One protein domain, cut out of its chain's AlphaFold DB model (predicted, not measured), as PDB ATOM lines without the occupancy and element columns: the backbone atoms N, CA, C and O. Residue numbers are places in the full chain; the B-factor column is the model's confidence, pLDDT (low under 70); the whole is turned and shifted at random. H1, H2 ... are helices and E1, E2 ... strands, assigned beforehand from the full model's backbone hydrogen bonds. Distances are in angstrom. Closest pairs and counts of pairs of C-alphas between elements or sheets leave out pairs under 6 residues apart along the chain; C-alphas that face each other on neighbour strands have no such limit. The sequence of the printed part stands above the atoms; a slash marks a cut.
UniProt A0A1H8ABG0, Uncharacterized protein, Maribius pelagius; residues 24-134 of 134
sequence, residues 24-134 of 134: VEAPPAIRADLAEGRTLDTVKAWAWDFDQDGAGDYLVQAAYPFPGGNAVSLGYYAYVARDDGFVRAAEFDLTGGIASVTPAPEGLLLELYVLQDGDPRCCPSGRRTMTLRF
ATOM      1  N   VAL A  24      52.054  63.452 277.182       96.94
ATOM      2  CA  VAL A  24      51.056  62.551 276.603       96.94
ATOM      3  C   VAL A  24      51.176  61.150 277.206       96.94
ATOM      4  O   VAL A  24      52.162  60.821 277.875       96.94
ATOM      5  N   GLU A  25      50.159  60.321 276.972       95.56
ATOM      6  CA  GLU A  25      50.229  58.882 277.231       95.56
ATOM      7  C   GLU A  25      51.284  58.259 276.301       95.56
ATOM      8  O   GLU A  25      51.292  58.529 275.098       95.56
ATOM      9  N   ALA A  26      52.170  57.422 276.843       97.38
ATOM     10  CA  ALA A  26      53.118  56.685 276.014       97.38
ATOM     11  C   ALA A  26      52.388  55.635 275.151       97.38
ATOM     12  O   ALA A  26      51.490  54.954 275.661       97.38
ATOM     13  N   PRO A  27      52.797  55.436 273.884       97.50
ATOM     14  CA  PRO A  27      52.287  54.359 273.042       97.50
ATOM     15  C   PRO A  27      52.276  52.988 273.748       97.50
ATOM     16  O   PRO A  27      53.215  52.674 274.488       97.50
ATOM     17  N   PRO A  28      51.272  52.121 273.504       96.94
ATOM     18  CA  PRO A  28      51.167  50.827 274.182       96.94
ATOM     19  C   PRO A  28      52.405  49.933 274.040       96.94
ATOM     20  O   PRO A  28      52.785  49.280 275.007       96.94
ATOM     21  N   ALA A  29      53.057  49.940 272.873       97.12
ATOM     22  CA  ALA A  29      54.285  49.179 272.635       97.12
ATOM     23  C   ALA A  29      55.440  49.644 273.542       97.12
ATOM     24  O   ALA A  29      56.114  48.817 274.149       97.12
ATOM     25  N   ILE A  30      55.596  50.960 273.722       98.38
ATOM     26  CA  ILE A  30      56.573  51.542 274.652       98.38
ATOM     27  C   ILE A  30      56.242  51.144 276.095       98.38
ATOM     28  O   ILE A  30      57.123  50.742 276.851       98.38
ATOM     29  N   ARG A  31      54.965  51.205 276.499       97.94
ATOM     30  CA  ARG A  31      54.553  50.789 277.854       97.94
ATOM     31  C   ARG A  31      54.815  49.303 278.111       97.94
ATOM     32  O   ARG A  31      55.186  48.954 279.229       97.94
ATOM     33  N   ALA A  32      54.622  48.450 277.105       96.75
ATOM     34  CA  ALA A  32      54.903  47.020 277.196       96.75
ATOM     35  C   ALA A  32      56.406  46.748 277.365       96.75
ATOM     36  O   ALA A  32      56.778  46.024 278.286       96.75
ATOM     37  N   ASP A  33      57.251  47.393 276.556       97.50
ATOM     38  CA  ASP A  33      58.715  47.322 276.669       97.50
ATOM     39  C   ASP A  33      59.208  47.787 278.055       97.50
ATOM     40  O   ASP A  33      60.025  47.138 278.702       97.50
ATOM     41  N   LEU A  34      58.653  48.882 278.585       97.56
ATOM     42  CA  LEU A  34      59.020  49.398 279.910       97.56
ATOM     43  C   LEU A  34      58.604  48.494 281.075       97.56
ATOM     44  O   LEU A  34      59.222  48.571 282.141       97.56
ATOM     45  N   ALA A  35      57.542  47.706 280.904       96.62
ATOM     46  CA  ALA A  35      57.007  46.805 281.924       96.62
ATOM     47  C   ALA A  35      57.709  45.438 281.945       96.62
ATOM     48  O   ALA A  35      57.442  44.625 282.835       96.62
ATOM     49  N   GLU A  36      58.601  45.154 280.992       94.19
ATOM     50  CA  GLU A  36      59.276  43.863 280.918       94.19
ATOM     51  C   GLU A  36      60.102  43.598 282.192       94.19
ATOM     52  O   GLU A  36      61.044  44.314 282.535       94.19
ATOM     53  N   GLY A  37      59.692  42.573 282.948       89.56
ATOM     54  CA  GLY A  37      60.350  42.153 284.188       89.56
ATOM     55  C   GLY A  37      60.183  43.100 285.385       89.56
ATOM     56  O   GLY A  37      60.821  42.876 286.415       89.56
ATOM     57  N   ARG A  38      59.357  44.153 285.290       91.69
ATOM     58  CA  ARG A  38      59.229  45.194 286.326       91.69
ATOM     59  C   ARG A  38      57.787  45.654 286.510       91.69
ATOM     60  O   ARG A  38      57.023  45.767 285.560       91.69
ATOM     61  N   THR A  39      57.419  46.008 287.740       93.75
ATOM     62  CA  THR A  39      56.152  46.706 287.994       93.75
ATOM     63  C   THR A  39      56.282  48.164 287.576       93.75
ATOM     64  O   THR A  39      57.191  48.858 288.024       93.75
ATOM     65  N   LEU A  40      55.366  48.616 286.726       95.44
ATOM     66  CA  LEU A  40      55.295  49.983 286.223       95.44
ATOM     67  C   LEU A  40      54.153  50.715 286.933       95.44
ATOM     68  O   LEU A  40      53.053  50.175 287.022       95.44
ATOM     69  N   ASP A  41      54.415  51.920 287.436       94.06
ATOM     70  CA  ASP A  41      53.397  52.750 288.090       94.06
ATOM     71  C   ASP A  41      52.878  53.826 287.127       94.06
ATOM     72  O   ASP A  41      51.800  53.699 286.548       94.06
ATOM     73  N   THR A  42      53.693  54.849 286.866       94.31
ATOM     74  CA  THR A  42      53.341  55.963 285.973       94.31
ATOM     75  C   THR A  42      54.315  56.056 284.804       94.31
ATOM     76  O   THR A  42      55.523  55.899 284.985       94.31
ATOM     77  N   VAL A  43      53.808  56.385 283.614       97.94
ATOM     78  CA  VAL A  43      54.620  56.746 282.444       97.94
ATOM     79  C   VAL A  43      54.176  58.102 281.924       97.94
ATOM     80  O   VAL A  43      52.989  58.323 281.701       97.94
ATOM     81  N   LYS A  44      55.133  59.003 281.714       98.06
ATOM     82  CA  LYS A  44      54.933  60.266 281.001       98.06
ATOM     83  C   LYS A  44      55.773  60.244 279.739       98.06
ATOM     84  O   LYS A  44      56.937  59.857 279.807       98.06
ATOM     85  N   ALA A  45      55.202  60.676 278.623       98.50
ATOM     86  CA  ALA A  45      55.925  60.815 277.371       98.50
ATOM     87  C   ALA A  45      55.790  62.231 276.809       98.50
ATOM     88  O   ALA A  45      54.802  62.915 277.072       98.50
ATOM     89  N   TRP A  46      56.770  62.656 276.022       98.50
ATOM     90  CA  TRP A  46      56.755  63.903 275.266       98.50
ATOM     91  C   TRP A  46      57.125  63.586 273.828       98.50
ATOM     92  O   TRP A  46      58.201  63.041 273.583       98.50
ATOM     93  N   ALA A  47      56.209  63.892 272.910       97.44
ATOM     94  CA  ALA A  47      56.382  63.602 271.497       97.44
ATOM     95  C   ALA A  47      57.298  64.639 270.841       97.44
ATOM     96  O   ALA A  47      57.063  65.842 270.972       97.44
ATOM     97  N   TRP A  48      58.313  64.167 270.132       95.56
ATOM     98  CA  TRP A  48      59.218  64.979 269.325       95.56
ATOM     99  C   TRP A  48      59.744  64.124 268.174       95.56
ATOM    100  O   TRP A  48      59.744  62.917 268.302       95.56
ATOM    101  N   ASP A  49      60.168  64.717 267.069       94.69
ATOM    102  CA  ASP A  49      60.807  63.988 265.965       94.69
ATOM    103  C   ASP A  49      62.326  64.194 266.094       94.69
ATOM    104  O   ASP A  49      62.835  65.298 265.846       94.69
ATOM    105  N   PHE A  50      63.037  63.203 266.644       92.81
ATOM    106  CA  PHE A  50      64.461  63.329 266.962       92.81
ATOM    107  C   PHE A  50      65.325  63.268 265.706       92.81
ATOM    108  O   PHE A  50      66.289  64.029 265.607       92.81
ATOM    109  N   ASP A  51      64.987  62.387 264.761       92.19
ATOM    110  CA  ASP A  51      65.773  62.146 263.547       92.19
ATOM    111  C   ASP A  51      65.199  62.801 262.276       92.19
ATOM    112  O   ASP A  51      65.819  62.721 261.212       92.19
ATOM    113  N   GLN A  52      64.125  63.585 262.419       91.25
ATOM    114  CA  GLN A  52      63.490  64.391 261.370       91.25
ATOM    115  C   GLN A  52      62.947  63.540 260.215       91.25
ATOM    116  O   GLN A  52      62.953  63.979 259.056       91.25
ATOM    117  N   ASP A  53      62.502  62.319 260.512       92.62
ATOM    118  CA  ASP A  53      61.945  61.394 259.524       92.62
ATOM    119  C   ASP A  53      60.428  61.586 259.302       92.62
ATOM    120  O   ASP A  53      59.843  61.009 258.379       92.62
ATOM    121  N   GLY A  54      59.802  62.474 260.082       93.19
ATOM    122  CA  GLY A  54      58.379  62.787 260.040       93.19
ATOM    123  C   GLY A  54      57.509  61.856 260.887       93.19
ATOM    124  O   GLY A  54      56.292  62.073 260.957       93.19
ATOM    125  N   ALA A  55      58.089  60.838 261.525       94.69
ATOM    126  CA  ALA A  55      57.434  60.013 262.523       94.69
ATOM    127  C   ALA A  55      57.585  60.621 263.929       94.69
ATOM    128  O   ALA A  55      58.429  61.466 264.211       94.69
ATOM    129  N   GLY A  56      56.670  60.249 264.826       95.19
ATOM    130  CA  GLY A  56      56.679  60.752 266.196       95.19
ATOM    131  C   GLY A  56      57.528  59.873 267.102       95.19
ATOM    132  O   GLY A  56      57.110  58.755 267.405       95.19
ATOM    133  N   ASP A  57      58.634  60.407 267.602       97.56
ATOM    134  CA  ASP A  57      59.443  59.802 268.657       97.56
ATOM    135  C   ASP A  57      58.995  60.272 270.040       97.56
ATOM    136  O   ASP A  57      58.164  61.175 270.195       97.56
ATOM    137  N   TYR A  58      59.547  59.651 271.082       98.38
ATOM    138  CA  TYR A  58      59.158  59.941 272.455       98.38
ATOM    139  C   TYR A  58      60.351  60.001 273.403       98.38
ATOM    140  O   TYR A  58      61.073  59.022 273.591       98.38
ATOM    141  N   LEU A  59      60.481  61.128 274.106       98.62
ATOM    142  CA  LEU A  59      61.171  61.161 275.394       98.62
ATOM    143  C   LEU A  59      60.212  60.606 276.445       98.62
ATOM    144  O   LEU A  59      59.062  61.037 276.519       98.62
ATOM    145  N   VAL A  60      60.670  59.676 277.275       98.69
ATOM    146  CA  VAL A  60      59.823  58.977 278.244       98.69
ATOM    147  C   VAL A  60      60.433  59.031 279.636       98.69
ATOM    148  O   VAL A  60      61.616  58.761 279.803       98.69
ATOM    149  N   GLN A  61      59.606  59.327 280.641       98.50
ATOM    150  CA  GLN A  61      59.904  59.112 282.055       98.50
ATOM    151  C   GLN A  61      58.975  58.025 282.602       98.50
ATOM    152  O   GLN A  61      57.752  58.181 282.587       98.50
ATOM    153  N   ALA A  62      59.552  56.963 283.153       98.00
ATOM    154  CA  ALA A  62      58.827  55.862 283.775       98.00
ATOM    155  C   ALA A  62      59.136  55.775 285.274       98.00
ATOM    156  O   ALA A  62      60.292  55.871 285.684       98.00
ATOM    157  N   ALA A  63      58.099  55.586 286.088       96.38
ATOM    158  CA  ALA A  63      58.201  55.391 287.528       96.38
ATOM    159  C   ALA A  63      58.006  53.916 287.888       96.38
ATOM    160  O   ALA A  63      57.066  53.263 287.429       96.38
ATOM    161  N   TYR A  64      58.892  53.417 288.744       95.69
ATOM    162  CA  TYR A  64      58.938  52.021 289.157       95.69
ATOM    163  C   TYR A  64      58.924  51.941 290.681       95.69
ATOM    164  O   TYR A  64      59.903  52.349 291.313       95.69
ATOM    165  N   PRO A  65      57.829  51.468 291.290       95.25
ATOM    166  CA  PRO A  65      57.688  51.449 292.733       95.25
ATOM    167  C   PRO A  65      58.573  50.378 293.362       95.25
ATOM    168  O   PRO A  65      58.747  49.284 292.822       95.25
ATOM    169  N   PHE A  66      59.091  50.677 294.552       91.44
ATOM    170  CA  PHE A  66      59.703  49.659 295.398       91.44
ATOM    171  C   PHE A  66      58.608  48.871 296.136       91.44
ATOM    172  O   PHE A  66      57.744  49.488 296.767       91.44
ATOM    173  N   PRO A  67      58.634  47.525 296.109       89.12
ATOM    174  CA  PRO A  67      57.673  46.719 296.854       89.12
ATOM    175  C   PRO A  67      57.633  47.099 298.340       89.12
ATOM    176  O   PRO A  67      58.664  47.138 299.008       89.12
ATOM    177  N   GLY A  68      56.434  47.382 298.858       85.75
ATOM    178  CA  GLY A  68      56.218  47.720 300.270       85.75
ATOM    179  C   GLY A  68      56.659  49.129 300.693       85.75
ATOM    180  O   GLY A  68      56.595  49.438 301.881       85.75
ATOM    181  N   GLY A  69      57.092  49.980 299.757       84.75
ATOM    182  CA  GLY A  69      57.504  51.360 300.022       84.75
ATOM    183  C   GLY A  69      56.612  52.405 299.350       84.75
ATOM    184  O   GLY A  69      55.738  52.093 298.549       84.75
ATOM    185  N   ASN A  70      56.870  53.676 299.662       83.06
ATOM    186  CA  ASN A  70      56.262  54.849 299.016       83.06
ATOM    187  C   ASN A  70      57.258  55.609 298.120       83.06
ATOM    188  O   ASN A  70      57.052  56.780 297.803       83.06
ATOM    189  N   ALA A  71      58.362  54.954 297.761       86.94
ATOM    190  CA  ALA A  71      59.388  55.487 296.881       86.94
ATOM    191  C   ALA A  71      59.301  54.826 295.503       86.94
ATOM    192  O   ALA A  71      58.918  53.658 295.379       86.94
ATOM    193  N   VAL A  72      59.717  55.571 294.483       91.12
ATOM    194  CA  VAL A  72      59.850  55.089 293.108       91.12
ATOM    195  C   VAL A  72      61.273  55.331 292.619       91.12
ATOM    196  O   VAL A  72      61.900  56.325 292.986       91.12
ATOM    197  N   SER A  73      61.771  54.439 291.769       92.94
ATOM    198  CA  SER A  73      62.884  54.745 290.875       92.94
ATOM    199  C   SER A  73      62.331  55.374 289.603       92.94
ATOM    200  O   SER A  73      61.300  54.929 289.096       92.94
ATOM    201  N   LEU A  74      63.021  56.378 289.069       95.69
ATOM    202  CA  LEU A  74      62.697  56.968 287.773       95.69
ATOM    203  C   LEU A  74      63.671  56.440 286.718       95.69
ATOM    204  O   LEU A  74      64.865  56.347 286.982       95.69
ATOM    205  N   GLY A  75      63.146  56.053 285.557       97.44
ATOM    206  CA  GLY A  75      63.921  55.737 284.357       97.44
ATOM    207  C   GLY A  75      63.559  56.699 283.234       97.44
ATOM    208  O   GLY A  75      62.407  57.135 283.152       97.44
ATOM    209  N   TYR A  76      64.532  57.025 282.387       98.19
ATOM    210  CA  TYR A  76      64.399  58.036 281.340       98.19
ATOM    211  C   TYR A  76      64.929  57.485 280.030       98.19
ATOM    212  O   TYR A  76      66.055  56.996 279.985       98.19
ATOM    213  N   TYR A  77      64.138  57.570 278.967       98.12
ATOM    214  CA  TYR A  77      64.446  56.877 277.720       98.12
ATOM    215  C   TYR A  77      64.066  57.705 276.504       98.12
ATOM    216  O   TYR A  77      63.118  58.487 276.556       98.12
ATOM    217  N   ALA A  78      64.777  57.485 275.403       98.12
ATOM    218  CA  ALA A  78      64.365  57.925 274.079       98.12
ATOM    219  C   ALA A  78      63.872  56.714 273.292       98.12
ATOM    220  O   ALA A  78      64.597  55.725 273.164       98.12
ATOM    221  N   TYR A  79      62.660  56.800 272.763       98.50
ATOM    222  CA  TYR A  79      62.117  55.826 271.828       98.50
ATOM    223  C   TYR A  79      61.980  56.469 270.470       98.50
ATOM    224  O   TYR A  79      61.296  57.481 270.368       98.50
ATOM    225  N   VAL A  80      62.593  55.857 269.465       97.94
ATOM    226  CA  VAL A  80      62.534  56.327 268.084       97.94
ATOM    227  C   VAL A  80      61.614  55.416 267.286       97.94
ATOM    228  O   VAL A  80      61.695  54.187 267.411       97.94
ATOM    229  N   ALA A  81      60.717  56.013 266.512       97.88
ATOM    230  CA  ALA A  81      59.800  55.313 265.639       97.88
ATOM    231  C   ALA A  81      60.561  54.639 264.489       97.88
ATOM    232  O   ALA A  81      61.530  55.160 263.937       97.88
ATOM    233  N   ARG A  82      60.134  53.428 264.151       95.38
ATOM    234  CA  ARG A  82      60.625  52.635 263.019       95.38
ATOM    235  C   ARG A  82      59.431  51.973 262.338       95.38
ATOM    236  O   ARG A  82      58.335  51.954 262.896       95.38
ATOM    237  N   ASP A  83      59.648  51.414 261.149       90.31
ATOM    238  CA  ASP A  83      58.583  50.845 260.306       90.31
ATOM    239  C   ASP A  83      57.656  49.856 261.043       90.31
ATOM    240  O   ASP A  83      56.469  49.765 260.730       90.31
ATOM    241  N   ASP A  84      58.176  49.121 262.031       89.06
ATOM    242  CA  ASP A  84      57.468  48.086 262.788       89.06
ATOM    243  C   ASP A  84      57.183  48.441 264.261       89.06
ATOM    244  O   ASP A  84      56.680  47.599 265.010       89.06
ATOM    245  N   GLY A  85      57.437  49.682 264.691       95.56
ATOM    246  CA  GLY A  85      57.126  50.124 266.048       95.56
ATOM    247  C   GLY A  85      58.112  51.143 266.603       95.56
ATOM    248  O   GLY A  85      58.342  52.189 266.007       95.56
ATOM    249  N   PHE A  86      58.648  50.861 267.791       98.06
ATOM    250  CA  PHE A  86      59.553  51.759 268.506       98.06
ATOM    251  C   PHE A  86      60.793  51.014 268.974       98.06
ATOM    252  O   PHE A  86      60.695  49.923 269.535       98.06
ATOM    253  N   VAL A  87      61.949  51.650 268.823       96.75
ATOM    254  CA  VAL A  87      63.221  51.170 269.368       96.75
ATOM    255  C   VAL A  87      63.640  52.083 270.510       96.75
ATOM    256  O   VAL A  87      63.670  53.303 270.350       96.75
ATOM    257  N   ARG A  88      64.005  51.504 271.661       97.31
ATOM    258  CA  ARG A  88      64.643  52.246 272.758       97.31
ATOM    259  C   ARG A  88      66.060  52.640 272.333       97.31
ATOM    260  O   ARG A  88      66.990  51.846 272.446       97.31
ATOM    261  N   ALA A  89      66.215  53.851 271.812       96.62
ATOM    262  CA  ALA A  89      67.469  54.341 271.252       96.62
ATOM    263  C   ALA A  89      68.460  54.809 272.327       96.62
ATOM    264  O   ALA A  89      69.670  54.730 272.128       96.62
ATOM    265  N   ALA A  90      67.955  55.287 273.468       96.38
ATOM    266  CA  ALA A  90      68.786  55.749 274.571       96.38
ATOM    267  C   ALA A  90      68.120  55.532 275.932       96.38
ATOM    268  O   ALA A  90      66.893  55.524 276.056       96.38
ATOM    269  N   GLU A  91      68.961  55.423 276.956       97.00
ATOM    270  CA  GLU A  91      68.611  55.537 278.368       97.00
ATOM    271  C   GLU A  91      69.460  56.654 278.981       97.00
ATOM    272  O   GLU A  91      70.646  56.782 278.670       97.00
ATOM    273  N   PHE A  92      68.847  57.475 279.828       95.88
ATOM    274  CA  PHE A  92      69.499  58.619 280.453       95.88
ATOM    275  C   PHE A  92      69.548  58.446 281.968       95.88
ATOM    276  O   PHE A  92      68.540  58.137 282.606       95.88
ATOM    277  N   ASP A  93      70.708  58.736 282.552       93.94
ATOM    278  CA  ASP A  93      70.863  58.858 283.998       93.94
ATOM    279  C   ASP A  93      70.564  60.303 284.418       93.94
ATOM    280  O   ASP A  93      71.414  61.196 284.335       93.94
ATOM    281  N   LEU A  94      69.308  60.552 284.798       94.50
ATOM    282  CA  LEU A  94      68.846  61.855 285.262       94.50
ATOM    283  C   LEU A  94      68.489  61.803 286.746       94.50
ATOM    284  O   LEU A  94      67.876  60.864 287.246       94.50
ATOM    285  N   THR A  95      68.810  62.885 287.451       90.94
ATOM    286  CA  THR A  95      68.385  63.075 288.840       90.94
ATOM    287  C   THR A  95      67.124  63.925 288.896       90.94
ATOM    288  O   THR A  95      67.150  65.088 288.492       90.94
ATOM    289  N   GLY A  96      66.064  63.357 289.474       92.62
ATOM    290  CA  GLY A  96      64.797  64.044 289.717       92.62
ATOM    291  C   GLY A  96      63.845  64.022 288.521       92.62
ATOM    292  O   GLY A  96      64.237  63.790 287.380       92.62
ATOM    293  N   GLY A  97      62.553  64.218 288.782       95.50
ATOM    294  CA  GLY A  97      61.532  64.161 287.734       95.50
ATOM    295  C   GLY A  97      61.640  65.312 286.733       95.50
ATOM    296  O   GLY A  97      62.069  66.412 287.080       95.50
ATOM    297  N   ILE A  98      61.184  65.078 285.507       97.56
ATOM    298  CA  ILE A  98      61.029  66.098 284.474       97.56
ATOM    299  C   ILE A  98      59.837  66.992 284.825       97.56
ATOM    300  O   ILE A  98      58.715  66.525 285.045       97.56
ATOM    301  N   ALA A  99      60.099  68.291 284.895       96.88
ATOM    302  CA  ALA A  99      59.121  69.339 285.136       96.88
ATOM    303  C   ALA A  99      58.556  69.903 283.836       96.88
ATOM    304  O   ALA A  99      57.346  70.082 283.722       96.88
ATOM    305  N   SER A 100      59.428  70.146 282.860       97.50
ATOM    306  CA  SER A 100      59.054  70.582 281.521       97.50
ATOM    307  C   SER A 100      60.075  70.114 280.488       97.50
ATOM    308  O   SER A 100      61.230  69.821 280.810       97.50
ATOM    309  N   VAL A 101      59.609  70.025 279.246       98.19
ATOM    310  CA  VAL A 101      60.394  69.671 278.065       98.19
ATOM    311  C   VAL A 101      60.104  70.731 277.021       98.19
ATOM    312  O   VAL A 101      58.939  70.956 276.710       98.19
ATOM    313  N   THR A 102      61.128  71.373 276.479       97.00
ATOM    314  CA  THR A 102      60.973  72.419 275.466       97.00
ATOM    315  C   THR A 102      61.928  72.146 274.305       97.00
ATOM    316  O   THR A 102      63.105  71.882 274.556       97.00
ATOM    317  N   PRO A 103      61.479  72.222 273.041       94.00
ATOM    318  CA  PRO A 103      62.373  72.089 271.901       94.00
ATOM    319  C   PRO A 103      63.436  73.186 271.877       94.00
ATOM    320  O   PRO A 103      63.148  74.356 272.140       94.00
ATOM    321  N   ALA A 104      64.660  72.811 271.533       91.25
ATOM    322  CA  ALA A 104      65.804  73.699 271.398       91.25
ATOM    323  C   ALA A 104      66.581  73.361 270.111       91.25
ATOM    324  O   ALA A 104      66.460  72.247 269.603       91.25
ATOM    325  N   PRO A 105      67.390  74.289 269.568       87.12
ATOM    326  CA  PRO A 105      68.137  74.047 268.331       87.12
ATOM    327  C   PRO A 105      69.013  72.787 268.368       87.12
ATOM    328  O   PRO A 105      69.158  72.114 267.354       87.12
ATOM    329  N   GLU A 106      69.586  72.464 269.526       85.38
ATOM    330  CA  GLU A 106      70.445  71.293 269.719       85.38
ATOM    331  C   GLU A 106      69.742  70.063 270.336       85.38
ATOM    332  O   GLU A 106      70.431  69.135 270.756       85.38
ATOM    333  N   GLY A 107      68.405  70.056 270.440       91.75
ATOM    334  CA  GLY A 107      67.633  68.925 270.972       91.75
ATOM    335  C   GLY A 107      66.485  69.347 271.889       91.75
ATOM    336  O   GLY A 107      65.663  70.186 271.530       91.75
ATOM    337  N   LEU A 108      66.407  68.766 273.088       95.88
ATOM    338  CA  LEU A 108      65.370  69.085 274.075       95.88
ATOM    339  C   LEU A 108      65.969  69.742 275.317       95.88
ATOM    340  O   LEU A 108      66.788  69.151 276.021       95.88
ATOM    341  N   LEU A 109      65.507  70.948 275.631       96.94
ATOM    342  CA  LEU A 109      65.761  71.606 276.903       96.94
ATOM    343  C   LEU A 109      64.826  71.022 277.967       96.94
ATOM    344  O   LEU A 109      63.606  71.157 277.879       96.94
ATOM    345  N   LEU A 110      65.400  70.390 278.984       97.62
ATOM    346  CA  LEU A 110      64.678  69.855 280.128       97.62
ATOM    347  C   LEU A 110      64.815  70.780 281.326       97.62
ATOM    348  O   LEU A 110      65.922  71.194 281.671       97.62
ATOM    349  N   GLU A 111      63.712  71.003 282.030       97.94
ATOM    350  CA  GLU A 111      63.739  71.441 283.420       97.94
ATOM    351  C   GLU A 111      63.436  70.242 284.323       97.94
ATOM    352  O   GLU A 111      62.429  69.559 284.145       97.94
ATOM    353  N   LEU A 112      64.300  69.981 285.301       97.75
ATOM    354  CA  LEU A 112      64.182  68.885 286.261       97.75
ATOM    355  C   LEU A 112      63.898  69.425 287.664       97.75
ATOM    356  O   LEU A 112      64.412  70.478 288.053       97.75
ATOM    357  N   TYR A 113      63.113  68.685 288.443       96.88
ATOM    358  CA  TYR A 113      62.975  68.897 289.884       96.88
ATOM    359  C   TYR A 113      64.271  68.510 290.609       96.88
ATOM    360  O   TYR A 113      64.826  67.442 290.359       96.88
ATOM    361  N   VAL A 114      64.717  69.336 291.555       95.56
ATOM    362  CA  VAL A 114      65.902  69.075 292.386       95.56
ATOM    363  C   VAL A 114      65.552  69.279 293.854       95.56
ATOM    364  O   VAL A 114      64.922  70.275 294.201       95.56
ATOM    365  N   LEU A 115      65.963  68.340 294.708       93.31
ATOM    366  CA  LEU A 115      65.852  68.496 296.159       93.31
ATOM    367  C   LEU A 115      66.853  69.544 296.647       93.31
ATOM    368  O   LEU A 115      68.040  69.469 296.328       93.31
ATOM    369  N   GLN A 116      66.367  70.490 297.435       94.50
ATOM    370  CA  GLN A 116      67.167  71.470 298.156       94.50
ATOM    371  C   GLN A 116      67.284  71.104 299.637       94.50
ATOM    372  O   GLN A 116      66.536  70.273 300.162       94.50
ATOM    373  N   ASP A 117      68.230  71.740 300.327       95.38
ATOM    374  CA  ASP A 117      68.380  71.584 301.770       95.38
ATOM    375  C   ASP A 117      67.092  72.012 302.485       95.38
ATOM    376  O   ASP A 117      66.626  73.142 302.353       95.38
ATOM    377  N   GLY A 118      66.516  71.088 303.256       94.00
ATOM    378  CA  GLY A 118      65.249  71.293 303.960       94.00
ATOM    379  C   GLY A 118      64.001  70.839 303.197       94.00
ATOM    380  O   GLY A 118      62.929  70.805 303.804       94.00
ATOM    381  N   ASP A 119      64.114  70.422 301.930       94.50
ATOM    382  CA  ASP A 119      62.973  69.869 301.196       94.50
ATOM    383  C   ASP A 119      62.514  68.530 301.807       94.50
ATOM    384  O   ASP A 119      63.325  67.619 302.039       94.50
ATOM    385  N   PRO A 120      61.198  68.326 302.003       90.56
ATOM    386  CA  PRO A 120      60.658  66.989 302.189       90.56
ATOM    387  C   PRO A 120      60.960  66.130 300.955       90.56
ATOM    388  O   PRO A 120      60.792  66.574 299.823       90.56
ATOM    389  N   ARG A 121      61.314  64.853 301.148       81.94
ATOM    390  CA  ARG A 121      61.683  63.937 300.043       81.94
ATOM    391  C   ARG A 121      60.625  63.801 298.938       81.94
ATOM    392  O   ARG A 121      60.971  63.454 297.817       81.94
ATOM    393  N   CYS A 122      59.353  64.042 299.251       83.94
ATOM    394  CA  CYS A 122      58.252  63.999 298.284       83.94
ATOM    395  C   CYS A 122      58.209  65.200 297.341       83.94
ATOM    396  O   CYS A 122      57.519  65.161 296.325       83.94
ATOM    397  N   CYS A 123      58.836  66.299 297.746       88.38
ATOM    398  CA  CYS A 123      58.377  67.624 297.387       88.38
ATOM    399  C   CYS A 123      59.576  68.529 297.074       88.38
ATOM    400  O   CYS A 123      59.794  69.512 297.779       88.38
ATOM    401  N   PRO A 124      60.369  68.180 296.042       93.56
ATOM    402  CA  PRO A 124      61.482  69.007 295.600       93.56
ATOM    403  C   PRO A 124      60.983  70.384 295.156       93.56
ATOM    404  O   PRO A 124      60.070  70.485 294.333       93.56
ATOM    405  N   SER A 125      61.601  71.435 295.685       95.19
ATOM    406  CA  SER A 125      61.273  72.827 295.364       95.19
ATOM    407  C   SER A 125      62.219  73.433 294.320       95.19
ATOM    408  O   SER A 125      61.867  74.399 293.642       95.19
ATOM    409  N   GLY A 126      63.405  72.845 294.145       96.50
ATOM    410  CA  GLY A 126      64.423  73.314 293.216       96.50
ATOM    411  C   GLY A 126      64.152  72.959 291.754       96.50
ATOM    412  O   GLY A 126      63.475  71.981 291.424       96.50
ATOM    413  N   ARG A 127      64.765  73.748 290.864       97.00
ATOM    414  CA  ARG A 127      64.790  73.544 289.411       97.00
ATOM    415  C   ARG A 127      66.225  73.475 288.908       97.00
ATOM    416  O   ARG A 127      67.079  74.230 289.369       97.00
ATOM    417  N   ARG A 128      66.478  72.607 287.931       96.81
ATOM    418  CA  ARG A 128      67.721  72.598 287.149       96.81
ATOM    419  C   ARG A 128      67.404  72.396 285.682       96.81
ATOM    420  O   ARG A 128      66.651  71.490 285.340       96.81
ATOM    421  N   THR A 129      68.046  73.178 284.830       96.19
ATOM    422  CA  THR A 129      67.936  73.035 283.381       96.19
ATOM    423  C   THR A 129      69.096  72.212 282.822       96.19
ATOM    424  O   THR A 129      70.226  72.326 283.299       96.19
ATOM    425  N   MET A 130      68.829  71.391 281.810       95.38
ATOM    426  CA  MET A 130      69.848  70.730 280.992       95.38
ATOM    427  C   MET A 130      69.341  70.523 279.568       95.38
ATOM    428  O   MET A 130      68.134  70.527 279.349       95.38
ATOM    429  N   THR A 131      70.243  70.276 278.625       95.19
ATOM    430  CA  THR A 131      69.864  69.952 277.248       95.19
ATOM    431  C   THR A 131      70.187  68.495 276.945       95.19
ATOM    432  O   THR A 131      71.344  68.089 277.058       95.19
ATOM    433  N   LEU A 132      69.175  67.725 276.546       93.69
ATOM    434  CA  LEU A 132      69.365  66.427 275.907       93.69
ATOM    435  C   LEU A 132      69.603  66.639 274.417       93.69
ATOM    436  O   LEU A 132      68.854  67.365 273.766       93.69
ATOM    437  N   ARG A 133      70.646  65.998 273.901       89.94
ATOM    438  CA  ARG A 133      71.005  66.020 272.484       89.94
ATOM    439  C   ARG A 133      70.747  64.638 271.901       89.94
ATOM    440  O   ARG A 133      71.043  63.648 272.573       89.94
ATOM    441  N   PHE A 134      70.206  64.614 270.692       80.81
ATOM    442  CA  PHE A 134      69.853  63.417 269.937       80.81
ATOM    443  C   PHE A 134      70.627  63.419 268.620       80.81
ATOM    444  O   PHE A 134      70.924  64.536 268.129       80.81
TER     445      PHE A 134
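AT A GLANCE: This is residues 24 to 134 of the 134 residues of an uncharacterized protein of Maribius pelagius (UniProt A0A1H8ABG0). A strongly twisted sheet of four strands, E1 to E4, curls round the short helix H1 on one face, while a smaller sheet of three strands, E5 to E7, lies over part of the other face. The two sheets are only partly and loosely face to face, with E5 coming near E1 and E2. The printed part has 111 residues, with one named helix followed by seven named strands; the sheets run E1 E2 E3 E4 and E5 E6 E7, both antiparallel. The class is mostly strand, and the whole is compact, with a radius of gyration of the C-alphas of 14.7 A and spans of 47 by 35 by 20 A.

HOW THE PARTS SIT: The larger sheet is a meander, each strand the antiparallel neighbour of the one before: E1, residues 43 to 48, E2, residues 57 to 65, E3, residues 72 to 82, and E4, residues 85 to 92. Its edge strands are E1 and E4, and its strands' lines turn by 76 degrees from edge to edge. The hairpin E1 and E2 has N 46 and O 59 within hydrogen-bond range at 2.8 A, the hairpin E2 and E3 has N 60 and O 77 at 2.8 A, and the hairpin E3 and E4, at 136 degrees between directions, has N 80 and O 87 at 2.9 A. H1, residues 28 to 35, is on this sheet, which curls round it; its closest C-alphas to E4 are those of Ile 30 and Phe 86, 6.8 A. In H1 every O i to N i+4 pair is within hydrogen-bond range. A second meander is made by E5, residues 98 to 104, E6, residues 107 to 114, and E7, residues 126 to 132. The hairpin E5 and E6 has N 102 and O 109 at 2.9 A, and the hairpin E6 and E7 has N 110 and O 130 at 2.8 A. Between the sheets, the closest C-alphas of E1 and E5 are those of Trp 46 and Val 101, 7.4 A. H1 is apart from E5, E6 and E7.

IN THESE COORDINATES: E3 is the longest strand by residues, 30.2 A from C-alpha 72 at (59.850, 55.089, 293.108) to C-alpha 82. E2 measures 25.5 A, E6 21.5 A, E4 20.8 A, E7 19.3 A, E1 16.2 A and E5 15.9 A. H1 measures 10.5 A and begins at C-alpha 28, (51.167, 50.827, 274.182). E7 ends at C-alpha 132, (69.365, 66.427, 275.907).

THE WHOLE: The two C-alphas farthest apart are those of Asp 83 and Gly 118, 48.7 A. The printed part has no cut. The link from E6 to E7, 11 residues, is long; E4 and E5 are apart but joined by a tight link of 5 residues. The mean pLDDT of the printed part is 94.5, and no printed residue is under 70.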